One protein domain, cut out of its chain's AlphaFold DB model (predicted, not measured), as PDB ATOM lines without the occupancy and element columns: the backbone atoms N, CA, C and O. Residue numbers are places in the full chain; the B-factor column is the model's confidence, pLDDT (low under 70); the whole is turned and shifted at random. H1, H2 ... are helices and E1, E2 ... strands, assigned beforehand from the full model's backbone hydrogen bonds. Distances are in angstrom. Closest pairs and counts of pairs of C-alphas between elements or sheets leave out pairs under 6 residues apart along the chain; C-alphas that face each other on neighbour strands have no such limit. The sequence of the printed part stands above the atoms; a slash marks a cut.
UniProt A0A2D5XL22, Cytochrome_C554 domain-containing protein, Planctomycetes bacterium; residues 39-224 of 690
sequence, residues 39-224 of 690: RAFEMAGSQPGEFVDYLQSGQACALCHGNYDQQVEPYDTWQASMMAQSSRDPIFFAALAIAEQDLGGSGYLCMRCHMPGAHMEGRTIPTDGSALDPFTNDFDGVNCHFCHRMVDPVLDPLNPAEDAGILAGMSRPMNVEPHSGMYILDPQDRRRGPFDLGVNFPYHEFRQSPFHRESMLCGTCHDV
ATOM      1  N   ARG A  39       0.964  23.856   7.081       96.56
ATOM      2  CA  ARG A  39       0.496  22.535   6.643       96.56
ATOM      3  C   ARG A  39       1.382  21.411   7.169       96.56
ATOM      4  O   ARG A  39       0.835  20.357   7.458       96.56
ATOM      5  N   ALA A  40       2.688  21.630   7.332       97.25
ATOM      6  CA  ALA A  40       3.617  20.641   7.889       97.25
ATOM      7  C   ALA A  40       3.338  20.302   9.364       97.25
ATOM      8  O   ALA A  40       3.763  19.259   9.849       97.25
ATOM      9  N   PHE A  41       2.610  21.177  10.058       97.25
ATOM     10  CA  PHE A  41       2.374  21.140  11.502       97.25
ATOM     11  C   PHE A  41       0.897  20.943  11.856       97.25
ATOM     12  O   PHE A  41       0.476  21.101  13.000       97.25
ATOM     13  N   GLU A  42       0.082  20.603  10.860       95.62
ATOM     14  CA  GLU A  42      -1.319  20.276  11.059       95.62
ATOM     15  C   GLU A  42      -1.488  18.920  11.741       95.62
ATOM     16  O   GLU A  42      -1.003  17.904  11.249       95.62
ATOM     17  N   MET A  43      -2.277  18.911  12.815       96.25
ATOM     18  CA  MET A  43      -2.648  17.710  13.564       96.25
ATOM     19  C   MET A  43      -4.160  17.455  13.490       96.25
ATOM     20  O   MET A  43      -4.950  18.363  13.189       96.25
ATOM     21  N   ALA A  44      -4.566  16.212  13.760       96.19
ATOM     22  CA  ALA A  44      -5.973  15.830  13.885       96.19
ATOM     23  C   ALA A  44      -6.592  16.291  15.224       96.19
ATOM     24  O   ALA A  44      -5.935  16.958  16.026       96.19
ATOM     25  N   GLY A  45      -7.869  15.971  15.446       95.56
ATOM     26  CA  GLY A  45      -8.657  16.459  16.580       95.56
ATOM     27  C   GLY A  45      -9.378  17.767  16.252       95.56
ATOM     28  O   GLY A  45      -9.574  18.096  15.079       95.56
ATOM     29  N   SER A  46      -9.751  18.531  17.281       96.00
ATOM     30  CA  SER A  46     -10.517  19.778  17.104       96.00
ATOM     31  C   SER A  46      -9.715  20.834  16.350       96.00
ATOM     32  O   SER A  46      -8.502  20.986  16.559       96.00
ATOM     33  N   GLN A  47     -10.402  21.558  15.473       95.12
ATOM     34  CA  GLN A  47      -9.846  22.584  14.598       95.12
ATOM     35  C   GLN A  47     -10.498  23.953  14.834       95.12
ATOM     36  O   GLN A  47     -11.655  24.030  15.258       95.12
ATOM     37  N   PRO A  48      -9.786  25.051  14.521       93.75
ATOM     38  CA  PRO A  48     -10.340  26.387  14.671       93.75
ATOM     39  C   PRO A  48     -11.654  26.559  13.897       93.75
ATOM     40  O   PRO A  48     -11.774  26.118  12.752       93.75
ATOM     41  N   GLY A  49     -12.636  27.215  14.517       87.94
ATOM     42  CA  GLY A  49     -13.950  27.465  13.911       87.94
ATOM     43  C   GLY A  49     -14.957  26.307  13.984       87.94
ATOM     44  O   GLY A  49     -16.060  26.449  13.461       87.94
ATOM     45  N   GLU A  50     -14.633  25.190  14.644       88.25
ATOM     46  CA  GLU A  50     -15.574  24.074  14.870       88.25
ATOM     47  C   GLU A  50     -16.516  24.281  16.072       88.25
ATOM     48  O   GLU A  50     -17.392  23.455  16.331       88.25
ATOM     49  N   PHE A  51     -16.357  25.372  16.822       88.12
ATOM     50  CA  PHE A  51     -17.136  25.634  18.031       88.12
ATOM     51  C   PHE A  51     -18.462  26.328  17.767       88.12
ATOM     52  O   PHE A  51     -18.558  27.264  16.975       88.12
ATOM     53  N   VAL A  52     -19.478  25.881  18.506       88.94
ATOM     54  CA  VAL A  52     -20.749  26.591  18.661       88.94
ATOM     55  C   VAL A  52     -20.616  27.607  19.791       88.94
ATOM     56  O   VAL A  52     -20.944  28.776  19.603       88.94
ATOM     57  N   ASP A  53     -20.073  27.170  20.931       92.62
ATOM     58  CA  ASP A  53     -19.816  28.017  22.095       92.62
ATOM     59  C   ASP A  53     -18.305  28.200  22.291       92.62
ATOM     60  O   ASP A  53     -17.570  27.219  22.450       92.62
ATOM     61  N   TYR A  54     -17.837  29.451  22.306       91.06
ATOM     62  CA  TYR A  54     -16.423  29.797  22.504       91.06
ATOM     63  C   TYR A  54     -15.906  29.423  23.899       91.06
ATOM     64  O   TYR A  54     -16.687  29.297  24.853       91.06
ATOM     65  N   LEU A  55     -14.583  29.242  24.020       92.38
ATOM     66  CA  LEU A  55     -13.981  28.987  25.326       92.38
ATOM     67  C   LEU A  55     -14.142  30.217  26.216       92.38
ATOM     68  O   LEU A  55     -13.929  31.345  25.786       92.38
ATOM     69  N   GLN A  56     -14.510  29.997  27.470       92.75
ATOM     70  CA  GLN A  56     -14.638  31.055  28.462       92.75
ATOM     71  C   GLN A  56     -13.288  31.328  29.132       92.75
ATOM     72  O   GLN A  56     -12.396  30.474  29.139       92.75
ATOM     73  N   SER A  57     -13.133  32.525  29.698       92.19
ATOM     74  CA  SER A  57     -11.983  32.845  30.551       92.19
ATOM     75  C   SER A  57     -12.030  32.053  31.859       92.19
ATOM     76  O   SER A  57     -13.112  31.811  32.407       92.19
ATOM     77  N   GLY A  58     -10.860  31.721  32.411       91.94
ATOM     78  CA  GLY A  58     -10.735  31.142  33.752       91.94
ATOM     79  C   GLY A  58     -11.383  32.020  34.831       91.94
ATOM     80  O   GLY A  58     -11.996  31.503  35.768       91.94
ATOM     81  N   GLN A  59     -11.374  33.344  34.649       91.19
ATOM     82  CA  GLN A  59     -12.015  34.297  35.562       91.19
ATOM     83  C   GLN A  59     -13.535  34.074  35.679       91.19
ATOM     84  O   GLN A  59     -14.120  34.315  36.737       91.19
ATOM     85  N   ALA A  60     -14.190  33.573  34.625       93.00
ATOM     86  CA  ALA A  60     -15.613  33.236  34.678       93.00
ATOM     87  C   ALA A  60     -15.888  32.072  35.649       93.00
ATOM     88  O   ALA A  60     -16.947  32.018  36.275       93.00
ATOM     89  N   CYS A  61     -14.925  31.160  35.810       94.75
ATOM     90  CA  CYS A  61     -14.994  30.051  36.758       94.75
ATOM     91  C   CYS A  61     -14.663  30.499  38.191       94.75
ATOM     92  O   CYS A  61     -15.263  29.986  39.141       94.75
ATOM     93  N   ALA A  62     -13.777  31.488  38.354       94.06
ATOM     94  CA  ALA A  62     -13.336  32.022  39.648       94.06
ATOM     95  C   ALA A  62     -14.483  32.519  40.545       94.06
ATOM     96  O   ALA A  62     -14.368  32.497  41.767       94.06
ATOM     97  N   LEU A  63     -15.611  32.929  39.951       92.50
ATOM     98  CA  LEU A  63     -16.802  33.387  40.677       92.50
ATOM     99  C   LEU A  63     -17.378  32.338  41.640       92.50
ATOM    100  O   LEU A  63     -17.994  32.696  42.642       92.50
ATOM    101  N   CYS A  64     -17.218  31.051  41.325       95.06
ATOM    102  CA  CYS A  64     -17.695  29.950  42.163       95.06
ATOM    103  C   CYS A  64     -16.558  29.028  42.613       95.06
ATOM    104  O   CYS A  64     -16.660  28.431  43.681       95.06
ATOM    105  N   HIS A  65     -15.496  28.911  41.817       96.06
ATOM    106  CA  HIS A  65     -14.369  28.004  42.046       96.06
ATOM    107  C   HIS A  65     -13.117  28.708  42.598       96.06
ATOM    108  O   HIS A  65     -12.038  28.119  42.584       96.06
ATOM    109  N   GLY A  66     -13.256  29.949  43.072       94.44
ATOM    110  CA  GLY A  66     -12.194  30.711  43.727       94.44
ATOM    111  C   GLY A  66     -12.708  31.586  44.878       94.44
ATOM    112  O   GLY A  66     -13.919  31.745  45.061       94.44
ATOM    113  N   ASN A  67     -11.780  32.200  45.609       89.94
ATOM    114  CA  ASN A  67     -11.988  33.135  46.717       89.94
ATOM    115  C   ASN A  67     -12.751  32.583  47.943       89.94
ATOM    116  O   ASN A  67     -13.375  33.355  48.676       89.94
ATOM    117  N   TYR A  68     -12.733  31.273  48.184       92.75
ATOM    118  CA  TYR A  68     -13.328  30.622  49.356       92.75
ATOM    119  C   TYR A  68     -12.336  29.812  50.202       92.75
ATOM    120  O   TYR A  68     -12.524  29.756  51.417       92.75
ATOM    121  N   ASP A  69     -11.307  29.211  49.603       91.56
ATOM    122  CA  ASP A  69     -10.214  28.519  50.299       91.56
ATOM    123  C   ASP A  69      -8.996  28.334  49.376       91.56
ATOM    124  O   ASP A  69      -8.888  27.354  48.639       91.56
ATOM    125  N   GLN A  70      -8.043  29.264  49.459       87.69
ATOM    126  CA  GLN A  70      -6.848  29.336  48.608       87.69
ATOM    127  C   GLN A  70      -5.968  28.068  48.616       87.69
ATOM    128  O   GLN A  70      -5.176  27.864  47.695       87.69
ATOM    129  N   GLN A  71      -6.082  27.193  49.626       84.69
ATOM    130  CA  GLN A  71      -5.278  25.965  49.695       84.69
ATOM    131  C   GLN A  71      -5.856  24.799  48.887       84.69
ATOM    132  O   GLN A  71      -5.117  23.877  48.524       84.69
ATOM    133  N   VAL A  72      -7.166  24.806  48.634       87.69
ATOM    134  CA  VAL A  72      -7.877  23.666  48.031       87.69
ATOM    135  C   VAL A  72      -8.737  24.054  46.837       87.69
ATOM    136  O   VAL A  72      -9.105  23.181  46.053       87.69
ATOM    137  N   GLU A  73      -9.070  25.333  46.684       93.00
ATOM    138  CA  GLU A  73      -9.912  25.778  45.590       93.00
ATOM    139  C   GLU A  73      -9.196  25.680  44.234       93.00
ATOM    140  O   GLU A  73      -7.985  25.930  44.135       93.00
ATOM    141  N   PRO A  74      -9.926  25.318  43.163       95.06
ATOM    142  CA  PRO A  74      -9.311  25.118  41.857       95.06
ATOM    143  C   PRO A  74      -8.646  26.370  41.278       95.06
ATOM    144  O   PRO A  74      -7.579  26.255  40.686       95.06
ATOM    145  N   TYR A  75      -9.258  27.550  41.423       95.81
ATOM    146  CA  TYR A  75      -8.825  28.742  40.686       95.81
ATOM    147  C   TYR A  75      -7.423  29.221  41.088       95.81
ATOM    148  O   TYR A  75      -6.543  29.324  40.236       95.81
ATOM    149  N   ASP A  76      -7.193  29.446  42.382       94.06
ATOM    150  CA  ASP A  76      -5.922  29.982  42.878       94.06
ATOM    151  C   ASP A  76      -4.750  29.013  42.690       94.06
ATOM    152  O   ASP A  76      -3.614  29.413  42.426       94.06
ATOM    153  N   THR A  77      -5.028  27.714  42.792       93.12
ATOM    154  CA  THR A  77      -4.017  26.678  42.587       93.12
ATOM    155  C   THR A  77      -3.654  26.521  41.111       93.12
ATOM    156  O   THR A  77      -2.467  26.440  40.793       93.12
ATOM    157  N   TRP A  78      -4.648  26.591  40.216       96.69
ATOM    158  CA  TRP A  78      -4.452  26.582  38.767       96.69
ATOM    159  C   TRP A  78      -3.717  27.832  38.271       96.69
ATOM    160  O   TRP A  78      -2.742  27.686  37.534       96.69
ATOM    161  N   GLN A  79      -4.125  29.043  38.675       95.38
ATOM    162  CA  GLN A  79      -3.515  30.283  38.164       95.38
ATOM    163  C   GLN A  79      -2.016  30.351  38.490       95.38
ATOM    164  O   GLN A  79      -1.220  30.839  37.689       95.38
ATOM    165  N   ALA A  80      -1.618  29.784  39.634       95.50
ATOM    166  CA  ALA A  80      -0.236  29.659  40.085       95.50
ATOM    167  C   ALA A  80       0.469  28.393  39.548       95.50
ATOM    168  O   ALA A  80       1.304  27.801  40.236       95.50
ATOM    169  N   SER A  81       0.141  27.976  38.322       97.06
ATOM    170  CA  SER A  81       0.761  26.852  37.613       97.06
ATOM    171  C   SER A  81       1.265  27.273  36.232       97.06
ATOM    172  O   SER A  81       0.779  28.236  35.638       97.06
ATOM    173  N   MET A  82       2.203  26.508  35.668       97.44
ATOM    174  CA  MET A  82       2.659  26.747  34.293       97.44
ATOM    175  C   MET A  82       1.579  26.452  33.242       97.44
ATOM    176  O   MET A  82       1.702  26.941  32.129       97.44
ATOM    177  N   MET A  83       0.517  25.704  33.573       97.56
ATOM    178  CA  MET A  83      -0.616  25.495  32.661       97.56
ATOM    179  C   MET A  83      -1.412  26.787  32.451       97.56
ATOM    180  O   MET A  83      -1.692  27.147  31.313       97.56
ATOM    181  N   ALA A  84      -1.723  27.521  33.522       97.06
ATOM    182  CA  ALA A  84      -2.422  28.806  33.414       97.06
ATOM    183  C   ALA A  84      -1.566  29.901  32.764       97.06
ATOM    184  O   ALA A  84      -2.087  30.844  32.174       97.06
ATOM    185  N   GLN A  85      -0.241  29.784  32.888       97.88
ATOM    186  CA  GLN A  85       0.709  30.784  32.406       97.88
ATOM    187  C   GLN A  85       1.460  30.360  31.136       97.88
ATOM    188  O   GLN A  85       2.414  31.027  30.738       97.88
ATOM    189  N   SER A  86       1.048  29.273  30.478       97.44
ATOM    190  CA  SER A  86       1.759  28.688  29.331       97.44
ATOM    191  C   SER A  86       1.852  29.623  28.124       97.44
ATOM    192  O   SER A  86       2.766  29.488  27.315       97.44
ATOM    193  N   SER A  87       0.926  30.576  28.020       96.56
ATOM    194  CA  SER A  87       0.858  31.626  27.000       96.56
ATOM    195  C   SER A  87       1.566  32.925  27.403       96.56
ATOM    196  O   SER A  87       1.567  33.879  26.631       96.56
ATOM    197  N   ARG A  88       2.151  32.983  28.607       97.38
ATOM    198  CA  ARG A  88       2.944  34.112  29.130       97.38
ATOM    199  C   ARG A  88       4.411  33.744  29.381       97.38
ATOM    200  O   ARG A  88       5.173  34.582  29.853       97.38
ATOM    201  N   ASP A  89       4.803  32.502  29.110       97.81
ATOM    202  CA  ASP A  89       6.134  31.984  29.428       97.81
ATOM    203  C   ASP A  89       7.217  32.628  28.525       97.81
ATOM    204  O   ASP A  89       7.223  32.403  27.311       97.81
ATOM    205  N   PRO A  90       8.163  33.412  29.083       98.19
ATOM    206  CA  PRO A  90       9.217  34.054  28.297       98.19
ATOM    207  C   PRO A  90      10.187  33.052  27.655       98.19
ATOM    208  O   PRO A  90      10.704  33.316  26.571       98.19
ATOM    209  N   ILE A  91      10.420  31.890  28.277       98.19
ATOM    210  CA  ILE A  91      11.271  30.840  27.702       98.19
ATOM    211  C   ILE A  91      10.580  30.213  26.494       98.19
ATOM    212  O   ILE A  91      11.230  29.965  25.480       98.19
ATOM    213  N   PHE A  92       9.261  30.021  26.571       97.94
ATOM    214  CA  PHE A  92       8.468  29.558  25.435       97.94
ATOM    215  C   PHE A  92       8.562  30.521  24.249       97.94
ATOM    216  O   PHE A  92       8.861  30.075  23.148       97.94
ATOM    217  N   PHE A  93       8.355  31.827  24.448       98.38
ATOM    218  CA  PHE A  93       8.418  32.787  23.337       98.38
ATOM    219  C   PHE A  93       9.820  32.916  22.732       98.38
ATOM    220  O   PHE A  93       9.946  33.089  21.519       98.38
ATOM    221  N   ALA A  94      10.874  32.790  23.542       98.56
ATOM    222  CA  ALA A  94      12.244  32.748  23.043       98.56
ATOM    223  C   ALA A  94      12.498  31.511  22.161       98.56
ATOM    224  O   ALA A  94      13.046  31.642  21.067       98.56
ATOM    225  N   ALA A  95      12.043  30.331  22.596       98.19
ATOM    226  CA  ALA A  95      12.140  29.099  21.814       98.19
ATOM    227  C   ALA A  95      11.251  29.133  20.555       98.19
ATOM    228  O   ALA A  95      11.677  28.705  19.486       98.19
ATOM    229  N   LEU A  96      10.041  29.697  20.655       98.38
ATOM    230  CA  LEU A  96       9.104  29.868  19.541       98.38
ATOM    231  C   LEU A  96       9.703  30.734  18.429       98.38
ATOM    232  O   LEU A  96       9.561  30.398  17.257       98.38
ATOM    233  N   ALA A  97      10.398  31.818  18.787       98.38
ATOM    234  CA  ALA A  97      11.069  32.677  17.815       98.38
ATOM    235  C   ALA A  97      12.112  31.902  16.993       98.38
ATOM    236  O   ALA A  97      12.150  32.027  15.770       98.38
ATOM    237  N   ILE A  98      12.915  31.050  17.641       98.06
ATOM    238  CA  ILE A  98      13.900  30.205  16.951       98.06
ATOM    239  C   ILE A  98      13.208  29.104  16.138       98.06
ATOM    240  O   ILE A  98      13.568  28.888  14.986       98.06
ATOM    241  N   ALA A  99      12.164  28.464  16.666       97.38
ATOM    242  CA  ALA A  99      11.404  27.451  15.932       97.38
ATOM    243  C   ALA A  99      10.781  28.003  14.633       97.38
ATOM    244  O   ALA A  99      10.850  27.355  13.587       97.38
ATOM    245  N   GLU A 100      10.219  29.215  14.670       97.06
ATOM    246  CA  GLU A 100       9.680  29.897  13.485       97.06
ATOM    247  C   GLU A 100      10.781  30.317  12.493       97.06
ATOM    248  O   GLU A 100      10.542  30.312  11.283       97.06
ATOM    249  N   GLN A 101      11.989  30.643  12.973       95.94
ATOM    250  CA  GLN A 101      13.166  30.883  12.124       95.94
ATOM    251  C   GLN A 101      13.650  29.603  11.432       95.94
ATOM    252  O   GLN A 101      14.025  29.636  10.258       95.94
ATOM    253  N   ASP A 102      13.653  28.495  12.168       96.25
ATOM    254  CA  ASP A 102      14.174  27.204  11.734       96.25
ATOM    255  C   ASP A 102      13.250  26.528  10.719       96.25
ATOM    256  O   ASP A 102      13.695  26.084   9.662       96.25
ATOM    257  N   LEU A 103      11.957  26.452  11.039       96.00
ATOM    258  CA  LEU A 103      10.905  25.908  10.189       96.00
ATOM    259  C   LEU A 103       9.635  26.747  10.367       96.00
ATOM    260  O   LEU A 103       8.827  26.505  11.266       96.00
ATOM    261  N   GLY A 104       9.436  27.719   9.474       95.94
ATOM    262  CA  GLY A 104       8.279  28.615   9.516       95.94
ATOM    263  C   GLY A 104       6.936  27.873   9.541       95.94
ATOM    264  O   GLY A 104       6.714  26.914   8.789       95.94
ATOM    265  N   GLY A 105       6.022  28.325  10.400       96.75
ATOM    266  CA  GLY A 105       4.733  27.679  10.645       96.75
ATOM    267  C   GLY A 105       4.745  26.622  11.751       96.75
ATOM    268  O   GLY A 105       3.673  26.099  12.067       96.75
ATOM    269  N   SER A 106       5.904  26.300  12.334       97.50
ATOM    270  CA  SER A 106       6.042  25.337  13.434       97.50
ATOM    271  C   SER A 106       5.278  25.750  14.688       97.50
ATOM    272  O   SER A 106       4.661  24.907  15.345       97.50
ATOM    273  N   GLY A 107       5.202  27.050  14.956       97.44
ATOM    274  CA  GLY A 107       4.468  27.628  16.068       97.44
ATOM    275  C   GLY A 107       2.979  27.296  16.070       97.44
ATOM    276  O   GLY A 107       2.362  27.280  17.135       97.44
ATOM    277  N   TYR A 108       2.401  26.922  14.923       97.06
ATOM    278  CA  TYR A 108       1.030  26.412  14.868       97.06
ATOM    279  C   TYR A 108       0.828  25.168  15.743       97.06
ATOM    280  O   TYR A 108      -0.199  25.045  16.410       97.06
ATOM    281  N   LEU A 109       1.811  24.262  15.776       96.88
ATOM    282  CA  LEU A 109       1.788  23.090  16.650       96.88
ATOM    283  C   LEU A 109       1.995  23.494  18.110       96.88
ATOM    284  O   LEU A 109       1.241  23.071  18.983       96.88
ATOM    285  N   CYS A 110       2.996  24.333  18.374       97.25
ATOM    286  CA  CYS A 110       3.363  24.766  19.721       97.25
ATOM    287  C   CYS A 110       2.179  25.436  20.437       97.25
ATOM    288  O   CYS A 110       1.836  25.104  21.576       97.25
ATOM    289  N   MET A 111       1.495  26.340  19.736       97.12
ATOM    290  CA  MET A 111       0.379  27.102  20.283       97.12
ATOM    291  C   MET A 111      -0.891  26.267  20.495       97.12
ATOM    292  O   MET A 111      -1.710  26.654  21.329       97.12
ATOM    293  N   ARG A 112      -1.034  25.087  19.860       95.88
ATOM    294  CA  ARG A 112      -2.113  24.142  20.213       95.88
ATOM    295  C   ARG A 112      -2.054  23.763  21.688       95.88
ATOM    296  O   ARG A 112      -3.105  23.695  22.314       95.88
ATOM    297  N   CYS A 113      -0.859  23.524  22.227       96.94
ATOM    298  CA  CYS A 113      -0.674  23.125  23.623       96.94
ATOM    299  C   CYS A 113      -0.532  24.329  24.564       96.94
ATOM    300  O   CYS A 113      -1.063  24.299  25.667       96.94
ATOM    301  N   HIS A 114       0.170  25.385  24.142       97.81
ATOM    302  CA  HIS A 114       0.507  26.512  25.020       97.81
ATOM    303  C   HIS A 114      -0.591  27.574  25.144       97.81
ATOM    304  O   HIS A 114      -0.628  28.307  26.131       97.81
ATOM    305  N   MET A 115      -1.488  27.676  24.165       96.62
ATOM    306  CA  MET A 115      -2.567  28.669  24.134       96.62
ATOM    307  C   MET A 115      -3.781  28.120  23.369       96.62
ATOM    308  O   MET A 115      -4.198  28.673  22.346       96.62
ATOM    309  N   PRO A 116      -4.371  27.003  23.837       95.62
ATOM    310  CA  PRO A 116      -5.420  26.309  23.102       95.62
ATOM    311  C   PRO A 116      -6.665  27.168  22.835       95.62
ATOM    312  O   PRO A 116      -7.320  26.970  21.814       95.62
ATOM    313  N   GLY A 117      -6.995  28.130  23.706       94.44
ATOM    314  CA  GLY A 117      -8.103  29.063  23.463       94.44
ATOM    315  C   GLY A 117      -7.881  29.930  22.229       94.44
ATOM    316  O   GLY A 117      -8.706  29.912  21.315       94.44
ATOM    317  N   ALA A 118      -6.718  30.578  22.148       95.50
ATOM    318  CA  ALA A 118      -6.323  31.353  20.977       95.50
ATOM    319  C   ALA A 118      -6.301  30.492  19.710       95.50
ATOM    320  O   ALA A 118      -6.790  30.908  18.657       95.50
ATOM    321  N   HIS A 119      -5.779  29.264  19.818       95.81
ATOM    322  CA  HIS A 119      -5.749  28.321  18.705       95.81
ATOM    323  C   HIS A 119      -7.150  28.028  18.178       95.81
ATOM    324  O   HIS A 119      -7.407  28.214  16.991       95.81
ATOM    325  N   MET A 120      -8.077  27.629  19.050       94.56
ATOM    326  CA  MET A 120      -9.440  27.267  18.651       94.56
ATOM    327  C   MET A 120     -10.243  28.437  18.077       94.56
ATOM    328  O   MET A 120     -11.168  28.225  17.288       94.56
ATOM    329  N   GLU A 121      -9.864  29.668  18.405       93.12
ATOM    330  CA  GLU A 121     -10.455  30.880  17.838       93.12
ATOM    331  C   GLU A 121      -9.705  31.420  16.609       93.12
ATOM    332  O   GLU A 121     -10.091  32.442  16.044       93.12
ATOM    333  N   GLY A 122      -8.673  30.712  16.141       93.50
ATOM    334  CA  GLY A 122      -7.936  31.046  14.922       93.50
ATOM    335  C   GLY A 122      -6.952  32.208  15.078       93.50
ATOM    336  O   GLY A 122      -6.518  32.765  14.073       93.50
ATOM    337  N   ARG A 123      -6.581  32.564  16.315       94.81
ATOM    338  CA  ARG A 123      -5.628  33.639  16.654       94.81
ATOM    339  C   ARG A 123      -4.180  33.158  16.803       94.81
ATOM    340  O   ARG A 123      -3.339  33.850  17.356       94.81
ATOM    341  N   THR A 124      -3.873  31.988  16.252       94.31
ATOM    342  CA  THR A 124      -2.514  31.423  16.131       94.31
ATOM    343  C   THR A 124      -1.955  31.549  14.711       94.31
ATOM    344  O   THR A 124      -1.032  30.835  14.318       94.31
ATOM    345  N   ILE A 125      -2.555  32.441  13.916       93.75
ATOM    346  CA  ILE A 125      -2.100  32.844  12.587       93.75
ATOM    347  C   ILE A 125      -2.008  34.382  12.597       93.75
ATOM    348  O   ILE A 125      -3.056  35.031  12.672       93.75
ATOM    349  N   PRO A 126      -0.804  34.984  12.496       95.12
ATOM    350  CA  PRO A 126       0.511  34.357  12.286       95.12
ATOM    351  C   PRO A 126       0.975  33.421  13.418       95.12
ATOM    352  O   PRO A 126       0.479  33.487  14.540       95.12
ATOM    353  N   THR A 127       1.910  32.523  13.092       96.62
ATOM    354  CA  THR A 127       2.371  31.411  13.947       96.62
ATOM    355  C   THR A 127       3.427  31.800  14.986       96.62
ATOM    356  O   THR A 127       4.017  30.939  15.624       96.62
ATOM    357  N   ASP A 128       3.638  33.093  15.198       95.19
ATOM    358  CA  ASP A 128       4.620  33.669  16.123       95.19
ATOM    359  C   ASP A 128       3.980  34.209  17.420       95.19
ATOM    360  O   ASP A 128       4.667  34.772  18.272       95.19
ATOM    361  N   GLY A 129       2.659  34.059  17.571       95.06
ATOM    362  CA  GLY A 129       1.896  34.580  18.706       95.06
ATOM    363  C   GLY A 129       1.535  36.067  18.600       95.06
ATOM    364  O   GLY A 129       0.912  36.608  19.511       95.06
ATOM    365  N   SER A 130       1.845  36.753  17.493       95.62
ATOM    366  CA  SER A 130       1.553  38.187  17.344       95.62
ATOM    367  C   SER A 130       0.058  38.511  17.245       95.62
ATOM    368  O   SER A 130      -0.322  39.680  17.296       95.62
ATOM    369  N   ALA A 131      -0.785  37.502  17.007       96.06
ATOM    370  CA  ALA A 131      -2.233  37.638  16.860       96.06
ATOM    371  C   ALA A 131      -3.013  37.432  18.172       96.06
ATOM    372  O   ALA A 131      -4.241  37.535  18.153       96.06
ATOM    373  N   LEU A 132      -2.324  37.169  19.289       95.62
ATOM    374  CA  LEU A 132      -2.963  37.029  20.597       95.62
ATOM    375  C   LEU A 132      -3.607  38.341  21.040       95.62
ATOM    376  O   LEU A 132      -2.996  39.411  20.968       95.62
ATOM    377  N   ASP A 133      -4.839  38.247  21.530       92.94
ATOM    378  CA  ASP A 133      -5.608  39.384  22.014       92.94
ATOM    379  C   ASP A 133      -5.580  39.437  23.556       92.94
ATOM    380  O   ASP A 133      -6.147  38.564  24.217       92.94
ATOM    381  N   PRO A 134      -4.956  40.458  24.174       88.88
ATOM    382  CA  PRO A 134      -4.923  40.596  25.632       88.88
ATOM    383  C   PRO A 134      -6.295  40.908  26.248       88.88
ATOM    384  O   PRO A 134      -6.436  40.883  27.469       88.88
ATOM    385  N   PHE A 135      -7.307  41.224  25.435       87.19
ATOM    386  CA  PHE A 135      -8.677  41.470  25.884       87.19
ATOM    387  C   PHE A 135      -9.571  40.224  25.806       87.19
ATOM    388  O   PHE A 135     -10.749  40.299  26.167       87.19
ATOM    389  N   THR A 136      -9.035  39.088  25.355       88.88
ATOM    390  CA  THR A 136      -9.704  37.780  25.365       88.88
ATOM    391  C   THR A 136      -9.031  36.845  26.376       88.88
ATOM    392  O   THR A 136      -8.174  37.242  27.162       88.88
ATOM    393  N   ASN A 137      -9.433  35.575  26.382       88.50
ATOM    394  CA  ASN A 137      -8.831  34.517  27.193       88.50
ATOM    395  C   ASN A 137      -7.597  33.867  26.536       88.50
ATOM    396  O   ASN A 137      -7.184  32.792  26.971       88.50
ATOM    397  N   ASP A 138      -6.996  34.485  25.514       94.56
ATOM    398  CA  ASP A 138      -5.808  33.953  24.826       94.56
ATOM    399  C   ASP A 138      -4.628  33.750  25.781       94.56
ATOM    400  O   ASP A 138      -3.858  32.792  25.659       94.56
ATOM    401  N   PHE A 139      -4.529  34.620  26.786       94.94
ATOM    402  CA  PHE A 139      -3.502  34.530  27.807       94.94
ATOM    403  C   PHE A 139      -3.889  33.637  29.000       94.94
ATOM    404  O   PHE A 139      -3.065  33.437  29.878       94.94
ATOM    405  N   ASP A 140      -5.060  32.998  29.032       94.38
ATOM    406  CA  ASP A 140      -5.404  32.053  30.115       94.38
ATOM    407  C   ASP A 140      -4.733  30.671  29.940       94.38
ATOM    408  O   ASP A 140      -4.957  29.767  30.741       94.38
ATOM    409  N   GLY A 141      -3.922  30.486  28.893       95.94
ATOM    410  CA  GLY A 141      -3.145  29.266  28.675       95.94
ATOM    411  C   GLY A 141      -4.030  28.022  28.570       95.94
ATOM    412  O   GLY A 141      -5.095  28.033  27.941       95.94
ATOM    413  N   VAL A 142      -3.596  26.930  29.197       97.62
ATOM    414  CA  VAL A 142      -4.394  25.711  29.381       97.62
ATOM    415  C   VAL A 142      -5.386  25.944  30.526       97.62
ATOM    416  O   VAL A 142      -5.097  25.696  31.700       97.62
ATOM    417  N   ASN A 143      -6.559  26.478  30.179       95.94
ATOM    418  CA  ASN A 143      -7.532  26.969  31.154       95.94
ATOM    419  C   ASN A 143      -8.605  25.947  31.567       95.94
ATOM    420  O   ASN A 143      -8.729  24.857  31.004       95.94
ATOM    421  N   CYS A 144      -9.417  26.330  32.559       97.06
ATOM    422  CA  CYS A 144     -10.488  25.493  33.100       97.06
ATOM    423  C   CYS A 144     -11.450  25.005  32.010       97.06
ATOM    424  O   CYS A 144     -11.792  23.827  31.967       97.06
ATOM    425  N   HIS A 145     -11.902  25.901  31.128       95.81
ATOM    426  CA  HIS A 145     -12.913  25.576  30.122       95.81
ATOM    427  C   HIS A 145     -12.368  24.685  29.013       95.81
ATOM    428  O   HIS A 145     -13.111  23.855  28.504       95.81
ATOM    429  N   PHE A 146     -11.079  24.807  28.688       97.00
ATOM    430  CA  PHE A 146     -10.388  23.899  27.781       97.00
ATOM    431  C   PHE A 146     -10.359  22.473  28.344       97.00
ATOM    432  O   PHE A 146     -10.966  21.579  27.755       97.00
ATOM    433  N   CYS A 147      -9.739  22.259  29.513       97.56
ATOM    434  CA  CYS A 147      -9.617  20.917  30.099       97.56
ATOM    435  C   CYS A 147     -10.991  20.302  30.379       97.56
ATOM    436  O   CYS A 147     -11.254  19.170  29.988       97.56
ATOM    437  N   HIS A 148     -11.903  21.076  30.973       97.81
ATOM    438  CA  HIS A 148     -13.257  20.620  31.291       97.81
ATOM    439  C   HIS A 148     -14.207  20.615  30.085       97.81
ATOM    440  O   HIS A 148     -15.406  20.431  30.267       97.81
ATOM    441  N   ARG A 149     -13.724  20.798  28.853       96.75
ATOM    442  CA  ARG A 149     -14.474  20.462  27.631       96.75
ATOM    443  C   ARG A 149     -13.808  19.359  26.832       96.75
ATOM    444  O   ARG A 149     -14.345  19.000  25.787       96.75
ATOM    445  N   MET A 150     -12.696  18.795  27.305       97.56
ATOM    446  CA  MET A 150     -12.065  17.691  26.604       97.56
ATOM    447  C   MET A 150     -12.983  16.468  26.565       97.56
ATOM    448  O   MET A 150     -13.609  16.082  27.555       97.56
ATOM    449  N   VAL A 151     -13.070  15.890  25.377       97.38
ATOM    450  CA  VAL A 151     -13.815  14.675  25.065       97.38
ATOM    451  C   VAL A 151     -12.813  13.544  24.944       97.38
ATOM    452  O   VAL A 151     -11.733  13.739  24.380       97.38
ATOM    453  N   ASP A 152     -13.186  12.376  25.457       95.69
ATOM    454  CA  ASP A 152     -12.372  11.181  25.298       95.69
ATOM    455  C   ASP A 152     -12.208  10.863  23.803       95.69
ATOM    456  O   ASP A 152     -13.206  10.710  23.086       95.69
ATOM    457  N   PRO A 153     -10.970  10.795  23.294       92.38
ATOM    458  CA  PRO A 153     -10.718  10.444  21.907       92.38
ATOM    459  C   PRO A 153     -11.058   8.990  21.578       92.38
ATOM    460  O   PRO A 153     -11.210   8.654  20.400       92.38
ATOM    461  N   VAL A 154     -11.204   8.135  22.589       90.38
ATOM    462  CA  VAL A 154     -11.632   6.749  22.459       90.38
ATOM    463  C   VAL A 154     -13.088   6.637  22.903       90.38
ATOM    464  O   VAL A 154     -13.469   7.002  24.010       90.38
ATOM    465  N   LEU A 155     -13.937   6.106  22.022       90.69
ATOM    466  CA  LEU A 155     -15.349   5.933  22.347       90.69
ATOM    467  C   LEU A 155     -15.525   4.892  23.466       90.69
ATOM    468  O   LEU A 155     -15.339   3.695  23.234       90.69
ATOM    469  N   ASP A 156     -15.977   5.346  24.632       90.94
ATOM    470  CA  ASP A 156     -16.332   4.511  25.784       90.94
ATOM    471  C   ASP A 156     -17.805   4.754  26.183       90.94
ATOM    472  O   ASP A 156     -18.190   5.899  26.427       90.94
ATOM    473  N   PRO A 157     -18.652   3.711  26.289       92.38
ATOM    474  CA  PRO A 157     -20.016   3.826  26.812       92.38
ATOM    475  C   PRO A 157     -20.148   4.405  28.233       92.38
ATOM    476  O   PRO A 157     -21.261   4.757  28.627       92.38
ATOM    477  N   LEU A 158     -19.069   4.447  29.020       93.94
ATOM    478  CA  LEU A 158     -19.024   5.082  30.340       93.94
ATOM    479  C   LEU A 158     -18.858   6.607  30.265       93.94
ATOM    480  O   LEU A 158     -19.172   7.297  31.237       93.94
ATOM    481  N   ASN A 159     -18.375   7.130  29.138       95.69
ATOM    482  CA  ASN A 159     -18.317   8.562  28.868       95.69
ATOM    483  C   ASN A 159     -19.690   9.100  28.396       95.69
ATOM    484  O   ASN A 159     -20.605   8.325  28.093       95.69
ATOM    485  N   PRO A 160     -19.883  10.434  28.368       97.00
ATOM    486  CA  PRO A 160     -21.142  11.051  27.955       97.00
ATOM    487  C   PRO A 160     -21.641  10.577  26.582       97.00
ATOM    488  O   PRO A 160     -20.888  10.471  25.619       97.00
ATOM    489  N   ALA A 161     -22.948  10.325  26.473       95.75
ATOM    490  CA  ALA A 161     -23.541   9.713  25.280       95.75
ATOM    491  C   ALA A 161     -23.392  10.564  24.002       95.75
ATOM    492  O   ALA A 161     -23.391  10.027  22.893       95.75
ATOM    493  N   GLU A 162     -23.275  11.887  24.136       95.94
ATOM    494  CA  GLU A 162     -23.002  12.791  23.014       95.94
ATOM    495  C   GLU A 162     -21.621  12.613  22.372       95.94
ATOM    496  O   GLU A 162     -21.448  13.049  21.231       95.94
ATOM    497  N   ASP A 163     -20.668  11.968  23.048       96.44
ATOM    498  CA  ASP A 163     -19.288  11.835  22.570       96.44
ATOM    499  C   ASP A 163     -19.246  11.088  21.240       96.44
ATOM    500  O   ASP A 163     -18.546  11.502  20.322       96.44
ATOM    501  N   ALA A 164     -20.111  10.086  21.055       95.88
ATOM    502  CA  ALA A 164     -20.268   9.391  19.778       95.88
ATOM    503  C   ALA A 164     -20.614  10.341  18.616       95.88
ATOM    504  O   ALA A 164     -20.113  10.175  17.504       95.88
ATOM    505  N   GLY A 165     -21.467  11.340  18.863       96.00
ATOM    506  CA  GLY A 165     -21.845  12.338  17.863       96.00
ATOM    507  C   GLY A 165     -20.736  13.353  17.598       96.00
ATOM    508  O   GLY A 165     -20.516  13.720  16.445       96.00
ATOM    509  N   ILE A 166     -20.018  13.769  18.645       96.00
ATOM    510  CA  ILE A 166     -18.875  14.686  18.539       96.00
ATOM    511  C   ILE A 166     -17.750  14.024  17.735       96.00
ATOM    512  O   ILE A 166     -17.286  14.589  16.747       96.00
ATOM    513  N   LEU A 167     -17.379  12.791  18.095       95.19
ATOM    514  CA  LEU A 167     -16.331  12.019  17.428       95.19
ATOM    515  C   LEU A 167     -16.652  11.771  15.949       95.19
ATOM    516  O   LEU A 167     -15.787  11.929  15.087       95.19
ATOM    517  N   ALA A 168     -17.905  11.430  15.638       94.31
ATOM    518  CA  ALA A 168     -18.351  11.219  14.262       94.31
ATOM    519  C   ALA A 168     -18.411  12.514  13.427       94.31
ATOM    520  O   ALA A 168     -18.430  12.440  12.198       94.31
ATOM    521  N   GLY A 169     -18.478  13.683  14.073       92.69
ATOM    522  CA  GLY A 169     -18.638  14.990  13.432       92.69
ATOM    523  C   GLY A 169     -17.341  15.758  13.159       92.69
ATOM    524  O   GLY A 169     -17.410  16.834  12.569       92.69
ATOM    525  N   MET A 170     -16.179  15.246  13.573       91.81
ATOM    526  CA  MET A 170     -14.896  15.952  13.443       91.81
ATOM    527  C   MET A 170     -14.485  16.174  11.981       91.81
ATOM    528  O   MET A 170     -14.519  15.241  11.175       91.81
ATOM    529  N   SER A 171     -13.982  17.370  11.641       92.56
ATOM    530  CA  SER A 171     -13.413  17.609  10.304       92.56
ATOM    531  C   SER A 171     -12.073  16.898  10.087       92.56
ATOM    532  O   SER A 171     -11.726  16.560   8.954       92.56
ATOM    533  N   ARG A 172     -11.326  16.651  11.173       92.94
ATOM    534  CA  ARG A 172     -10.059  15.909  11.177       92.94
ATOM    535  C   ARG A 172     -10.106  14.775  12.204       92.94
ATOM    536  O   ARG A 172      -9.609  14.946  13.319       92.94
ATOM    537  N   PRO A 173     -10.712  13.628  11.856       90.69
ATOM    538  CA  PRO A 173     -10.843  12.513  12.781       90.69
ATOM    539  C   PRO A 173      -9.479  11.931  13.163       90.69
ATOM    540  O   PRO A 173      -8.546  11.913  12.357       90.69
ATOM    541  N   MET A 174      -9.387  11.426  14.390       87.06
ATOM    542  CA  MET A 174      -8.224  10.693  14.880       87.06
ATOM    543  C   MET A 174      -8.411   9.194  14.685       87.06
ATOM    544  O   MET A 174      -9.417   8.636  15.107       87.06
ATOM    545  N   ASN A 175      -7.416   8.548  14.075       83.69
ATOM    546  CA  ASN A 175      -7.351   7.089  13.925       83.69
ATOM    547  C   ASN A 175      -6.118   6.490  14.627       83.69
ATOM    548  O   ASN A 175      -5.749   5.348  14.365       83.69
ATOM    549  N   VAL A 176      -5.463   7.287  15.469       88.50
ATOM    550  CA  VAL A 176      -4.203   6.995  16.160       88.50
ATOM    551  C   VAL A 176      -4.325   7.451  17.611       88.50
ATOM    552  O   VAL A 176      -5.250   8.192  17.950       88.50
ATOM    553  N   GLU A 177      -3.400   7.014  18.464       90.75
ATOM    554  CA  GLU A 177      -3.322   7.505  19.839       90.75
ATOM    555  C   GLU A 177      -3.051   9.027  19.847       90.75
ATOM    556  O   GLU A 177      -2.165   9.476  19.118       90.75
ATOM    557  N   PRO A 178      -3.787   9.832  20.635       93.38
ATOM    558  CA  PRO A 178      -3.593  11.278  20.690       93.38
ATOM    559  C   PRO A 178      -2.208  11.661  21.206       93.38
ATOM    560  O   PRO A 178      -1.729  11.127  22.203       93.38
ATOM    561  N   HIS A 179      -1.604  12.649  20.557       96.31
ATOM    562  CA  HIS A 179      -0.336  13.250  20.952       96.31
ATOM    563  C   HIS A 179      -0.253  14.673  20.383       96.31
ATOM    564  O   HIS A 179      -1.065  15.056  19.544       96.31
ATOM    565  N   SER A 180       0.730  15.468  20.803       96.44
ATOM    566  CA  SER A 180       1.097  16.741  20.151       96.44
ATOM    567  C   SER A 180      -0.096  17.677  19.894       96.44
ATOM    568  O   SER A 180      -0.269  18.238  18.813       96.44
ATOM    569  N   GLY A 181      -0.964  17.807  20.898       95.75
ATOM    570  CA  GLY A 181      -2.123  18.687  20.866       95.75
ATOM    571  C   GLY A 181      -3.311  18.141  20.074       95.75
ATOM    572  O   GLY A 181      -4.178  18.928  19.698       95.75
ATOM    573  N   MET A 182      -3.401  16.838  19.804       96.31
ATOM    574  CA  MET A 182      -4.561  16.200  19.160       96.31
ATOM    575  C   MET A 182      -5.776  16.060  20.109       96.31
ATOM    576  O   MET A 182      -6.369  14.996  20.236       96.31
ATOM    577  N   TYR A 183      -6.161  17.127  20.812       96.25
ATOM    578  CA  TYR A 183      -7.336  17.123  21.693       96.25
ATOM    579  C   TYR A 183      -8.648  17.148  20.913       96.25
ATOM    580  O   TYR A 183      -8.747  17.701  19.811       96.25
ATOM    581  N   ILE A 184      -9.699  16.630  21.547       96.75
ATOM    582  CA  ILE A 184     -11.082  16.860  21.133       96.75
ATOM    583  C   ILE A 184     -11.767  17.674  22.205       96.75
ATOM    584  O   ILE A 184     -11.657  17.362  23.385       96.75
ATOM    585  N   LEU A 185     -12.474  18.710  21.786       96.50
ATOM    586  CA  LEU A 185     -13.234  19.584  22.650       96.50
ATOM    587  C   LEU A 185     -14.703  19.471  22.269       96.50
ATOM    588  O   LEU A 185     -15.062  19.430  21.092       96.50
ATOM    589  N   ASP A 186     -15.557  19.426  23.280       97.06
ATOM    590  CA  ASP A 186     -16.993  19.500  23.092       97.06
ATOM    591  C   ASP A 186     -17.329  20.829  22.401       97.06
ATOM    592  O   ASP A 186     -16.963  21.872  22.943       97.06
ATOM    593  N   PRO A 187     -18.006  20.850  21.240       95.50
ATOM    594  CA  PRO A 187     -18.296  22.090  20.520       95.50
ATOM    595  C   PRO A 187     -19.315  22.995  21.230       95.50
ATOM    596  O   PRO A 187     -19.438  24.163  20.858       95.50
ATOM    597  N   GLN A 188     -20.016  22.492  22.252       96.00
ATOM    598  CA  GLN A 188     -20.963  23.239  23.087       96.00
ATOM    599  C   GLN A 188     -20.393  23.467  24.500       96.00
ATOM    600  O   GLN A 188     -19.524  22.714  24.945       96.00
ATOM    601  N   ASP A 189     -20.896  24.462  25.243       95.31
ATOM    602  CA  ASP A 189     -20.541  24.675  26.661       95.31
ATOM    603  C   ASP A 189     -21.200  23.608  27.550       95.31
ATOM    604  O   ASP A 189     -22.167  23.853  28.269       95.31
ATOM    605  N   ARG A 190     -20.674  22.384  27.468       95.62
ATOM    606  CA  ARG A 190     -21.013  21.250  28.330       95.62
ATOM    607  C   ARG A 190     -19.765  20.844  29.086       95.62
ATOM    608  O   ARG A 190     -18.902  20.139  28.565       95.62
ATOM    609  N   ARG A 191     -19.668  21.328  30.321       95.81
ATOM    610  CA  ARG A 191     -18.483  21.130  31.159       95.81
ATOM    611  C   ARG A 191     -18.425  19.695  31.660       95.81
ATOM    612  O   ARG A 191     -19.451  19.088  31.938       95.81
ATOM    613  N   ARG A 192     -17.232  19.139  31.792       97.00
ATOM    614  CA  ARG A 192     -17.001  17.722  32.051       97.00
ATOM    615  C   ARG A 192     -16.136  17.550  33.283       97.00
ATOM    616  O   ARG A 192     -15.306  18.393  33.598       97.00
ATOM    617  N   GLY A 193     -16.359  16.476  34.021       96.31
ATOM    618  CA  GLY A 193     -15.565  16.180  35.202       96.31
ATOM    619  C   GLY A 193     -15.927  14.840  35.823       96.31
ATOM    620  O   GLY A 193     -16.918  14.220  35.439       96.31
ATOM    621  N   PRO A 194     -15.154  14.386  36.817       94.94
ATOM    622  CA  PRO A 194     -15.311  13.047  37.382       94.94
ATOM    623  C   PRO A 194     -16.597  12.857  38.201       94.94
ATOM    624  O   PRO A 194     -17.005  11.727  38.483       94.94
ATOM    625  N   PHE A 195     -17.215  13.953  38.633       94.25
ATOM    626  CA  PHE A 195     -18.292  13.929  39.608       94.25
ATOM    627  C   PHE A 195     -19.667  14.070  38.965       94.25
ATOM    628  O   PHE A 195     -19.890  14.942  38.129       94.25
ATOM    629  N   ASP A 196     -20.612  13.265  39.446       92.81
ATOM    630  CA  ASP A 196     -22.033  13.523  39.241       92.81
ATOM    631  C   ASP A 196     -22.479  14.699  40.129       92.81
ATOM    632  O   ASP A 196     -22.228  14.712  41.346       92.81
ATOM    633  N   LEU A 197     -23.099  15.705  39.506       91.62
ATOM    634  CA  LEU A 197     -23.668  16.886  40.165       91.62
ATOM    635  C   LEU A 197     -25.196  16.780  40.334       91.62
ATOM    636  O   LEU A 197     -25.801  17.618  41.003       91.62
ATOM    637  N   GLY A 198     -25.815  15.729  39.788       88.88
ATOM    638  CA  GLY A 198     -27.240  15.441  39.877       88.88
ATOM    639  C   GLY A 198     -28.108  16.226  38.889       88.88
ATOM    640  O   GLY A 198     -27.769  17.303  38.409       88.88
ATOM    641  N   VAL A 199     -29.304  15.694  38.626       84.00
ATOM    642  CA  VAL A 199     -30.250  16.199  37.606       84.00
ATOM    643  C   VAL A 199     -30.797  17.613  37.851       84.00
ATOM    644  O   VAL A 199     -31.422  18.182  36.964       84.00
ATOM    645  N   ASN A 200     -30.594  18.172  39.046       84.50
ATOM    646  CA  ASN A 200     -31.108  19.488  39.442       84.50
ATOM    647  C   ASN A 200     -29.993  20.534  39.620       84.50
ATOM    648  O   ASN A 200     -30.235  21.561  40.253       84.50
ATOM    649  N   PHE A 201     -28.775  20.277  39.129       90.38
ATOM    650  CA  PHE A 201     -27.670  21.232  39.208       90.38
ATOM    651  C   PHE A 201     -27.966  22.483  38.351       90.38
ATOM    652  O   PHE A 201     -28.111  22.353  37.137       90.38
ATOM    653  N   PRO A 202     -28.075  23.693  38.941       89.94
ATOM    654  CA  PRO A 202     -28.656  24.841  38.241       89.94
ATOM    655  C   PRO A 202     -27.636  25.848  37.685       89.94
ATOM    656  O   PRO A 202     -28.044  26.827  37.067       89.94
ATOM    657  N   TYR A 203     -26.335  25.682  37.956       91.81
ATOM    658  CA  TYR A 203     -25.351  26.752  37.729       91.81
ATOM    659  C   TYR A 203     -24.781  26.782  36.308       91.81
ATOM    660  O   TYR A 203     -24.570  27.861  35.760       91.81
ATOM    661  N   HIS A 204     -24.524  25.620  35.713       93.62
ATOM    662  CA  HIS A 204     -24.097  25.469  34.322       93.62
ATOM    663  C   HIS A 204     -24.357  24.033  33.857       93.62
ATOM    664  O   HIS A 204     -24.529  23.132  34.677       93.62
ATOM    665  N   GLU A 205     -24.340  23.796  32.548       94.12
ATOM    666  CA  GLU A 205     -24.395  22.438  32.004       94.12
ATOM    667  C   GLU A 205     -23.181  21.620  32.462       94.12
ATOM    668  O   GLU A 205     -22.055  22.128  32.523       94.12
ATOM    669  N   PHE A 206     -23.405  20.348  32.791       95.00
ATOM    670  CA  PHE A 206     -22.334  19.429  33.162       95.00
ATOM    671  C   PHE A 206     -22.551  18.032  32.575       95.00
ATOM    672  O   PHE A 206     -23.686  17.620  32.318       95.00
ATOM    673  N   ARG A 207     -21.464  17.280  32.410       96.31
ATOM    674  CA  ARG A 207     -21.450  15.850  32.106       96.31
ATOM    675  C   ARG A 207     -20.437  15.143  33.000       96.31
ATOM    676  O   ARG A 207     -19.298  15.589  33.131       96.31
ATOM    677  N   GLN A 208     -20.843  14.030  33.605       96.69
ATOM    678  CA  GLN A 208     -19.892  13.161  34.287       96.69
ATOM    679  C   GLN A 208     -19.037  12.439  33.236       96.69
ATOM    680  O   GLN A 208     -19.583  11.859  32.303       96.69
ATOM    681  N   SER A 209     -17.715  12.476  33.379       97.31
ATOM    682  CA  SER A 209     -16.767  11.900  32.423       97.31
ATOM    683  C   SER A 209     -15.619  11.190  33.152       97.31
ATOM    684  O   SER A 209     -14.814  11.856  33.813       97.31
ATOM    685  N   PRO A 210     -15.531   9.849  33.042       96.06
ATOM    686  CA  PRO A 210     -14.394   9.065  33.525       96.06
ATOM    687  C   PRO A 210     -13.045   9.491  32.941       96.06
ATOM    688  O   PRO A 210     -12.071   9.500  33.689       96.06
ATOM    689  N   PHE A 211     -13.009   9.969  31.691       97.06
ATOM    690  CA  PHE A 211     -11.795  10.462  31.027       97.06
ATOM    691  C   PHE A 211     -11.021  11.509  31.848       97.06
ATOM    692  O   PHE A 211      -9.796  11.580  31.811       97.06
ATOM    693  N   HIS A 212     -11.716  12.284  32.688       97.44
ATOM    694  CA  HIS A 212     -11.090  13.278  33.568       97.44
ATOM    695  C   HIS A 212     -10.296  12.665  34.740       97.44
ATOM    696  O   HIS A 212      -9.702  13.398  35.532       97.44
ATOM    697  N   ARG A 213     -10.274  11.333  34.861       95.31
ATOM    698  CA  ARG A 213      -9.445  10.550  35.791       95.31
ATOM    699  C   ARG A 213      -8.343   9.759  35.081       95.31
ATOM    700  O   ARG A 213      -7.622   9.015  35.734       95.31
ATOM    701  N   GLU A 214      -8.223   9.891  33.763       95.94
ATOM    702  CA  GLU A 214      -7.302   9.097  32.958       95.94
ATOM    703  C   GLU A 214      -6.066   9.898  32.559       95.94
ATOM    704  O   GLU A 214      -6.152  11.073  32.197       95.94
ATOM    705  N   SER A 215      -4.908   9.240  32.557       97.50
ATOM    706  CA  SER A 215      -3.641   9.844  32.134       97.50
ATOM    707  C   SER A 215      -3.663  10.327  30.674       97.50
ATOM    708  O   SER A 215      -2.925  11.247  30.325       97.50
ATOM    709  N   MET A 216      -4.510   9.741  29.814       95.62
ATOM    710  CA  MET A 216      -4.621  10.108  28.391       95.62
ATOM    711  C   MET A 216      -5.090  11.557  28.182       95.62
ATOM    712  O   MET A 216      -4.693  12.193  27.201       95.62
ATOM    713  N   LEU A 217      -5.841  12.125  29.133       97.19
ATOM    714  CA  LEU A 217      -6.171  13.553  29.126       97.19
ATOM    715  C   LEU A 217      -4.893  14.401  29.096       97.19
ATOM    716  O   LEU A 217      -4.758  15.297  28.264       97.19
ATOM    717  N   CYS A 218      -3.914  14.068  29.941       97.69
ATOM    718  CA  CYS A 218      -2.607  14.726  29.973       97.69
ATOM    719  C   CYS A 218      -1.744  14.348  28.757       97.69
ATOM    720  O   CYS A 218      -1.038  15.195  28.205       97.69
ATOM    721  N   GLY A 219      -1.822  13.084  28.321       96.12
ATOM    722  CA  GLY A 219      -1.051  12.534  27.202       96.12
ATOM    723  C   GLY A 219      -1.263  13.251  25.872       96.12
ATOM    724  O   GLY A 219      -0.356  13.305  25.048       96.12
ATOM    725  N   THR A 220      -2.408  13.913  25.710       94.12
ATOM    726  CA  THR A 220      -2.706  14.719  24.523       94.12
ATOM    727  C   THR A 220      -1.674  15.829  24.276       94.12
ATOM    728  O   THR A 220      -1.335  16.105  23.124       94.12
ATOM    729  N   CYS A 221      -1.151  16.452  25.337       96.94
ATOM    730  CA  CYS A 221      -0.122  17.494  25.246       96.94
ATOM    731  C   CYS A 221       1.264  16.994  25.683       96.94
ATOM    732  O   CYS A 221       2.266  17.476  25.165       96.94
ATOM    733  N   HIS A 222       1.334  16.019  26.596       97.69
ATOM    734  CA  HIS A 222       2.583  15.501  27.176       97.69
ATOM    735  C   HIS A 222       3.180  14.300  26.413       97.69
ATOM    736  O   HIS A 222       3.824  13.428  26.998       97.69
ATOM    737  N   ASP A 223       2.981  14.263  25.097       96.94
ATOM    738  CA  ASP A 223       3.614  13.330  24.161       96.94
ATOM    739  C   ASP A 223       3.860  14.094  22.852       96.94
ATOM    740  O   ASP A 223       2.934  14.364  22.081       96.94
ATOM    741  N   VAL A 224       5.085  14.566  22.626       97.50
ATOM    742  CA  VAL A 224       5.373  15.563  21.583       97.50
ATOM    743  C   VAL A 224       6.228  14.937  20.493       97.50
ATOM    744  O   VAL A 224       7.340  14.474  20.736       97.50
TER     745      VAL A 224
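This is residues 39 to 224 of the 690 residues of the protein "Cytochrome_C554 domain-containing protein" of Planctomycetes bacterium (UniProt A0A2D5XL22). Little regular structure: long loops wind round short helices, with H5 and H7 near the middle, the helical hairpins H1-H2 and H3-H4 farther out, and a small parallel strand pair, E1 and E2. Of 186 printed residues, 69 are in ten named helices and two named strands, ordered H1 to H8, E1, E2, H9, H10: mostly helix. The whole is compact, radius of gyration of the C-alphas 16.4 A, spanning 53 by 40 by 27 A.

H1 is residues 58 to 65, from C-alpha 58 at (-10.735, 31.142, 33.752); H2 74 to 79; H3 90 to 102, 18.6 A long; H4 107 to 114; H5 116 to 120; H6 137 to 140; H7 144 to 147; H8 163 to 168; E1 191 to 193; E2 206 to 208; H9 210 to 213; H10 215 to 219, ending with C-alpha 219 at (-1.051, 12.534, 27.202).

H1 and H2 touch, closest C-alphas Ala 62 and Tyr 75, 5.7 A. H3 touches H4 with residues 96 to 100 alone, closest C-alphas Leu 96 and Gly 107, 6.2 A, at a shallow tilt of 23 degrees, opposite ways. H5 touches H6. H8, H9 and H10 touch no helix. Between E1 and E2, N 207 and O 191 are 2.7 A apart. Every O i to N i+4 pair is within hydrogen-bond range in H2, H3, H5, H8 and H10, and 2 of 4 in H1 and H4.

The printed part has no cut; H5 to H6, H7 to H8, H8 to E1 and E1 to E2 are long links. No printed residue is under 70 in pLDDT.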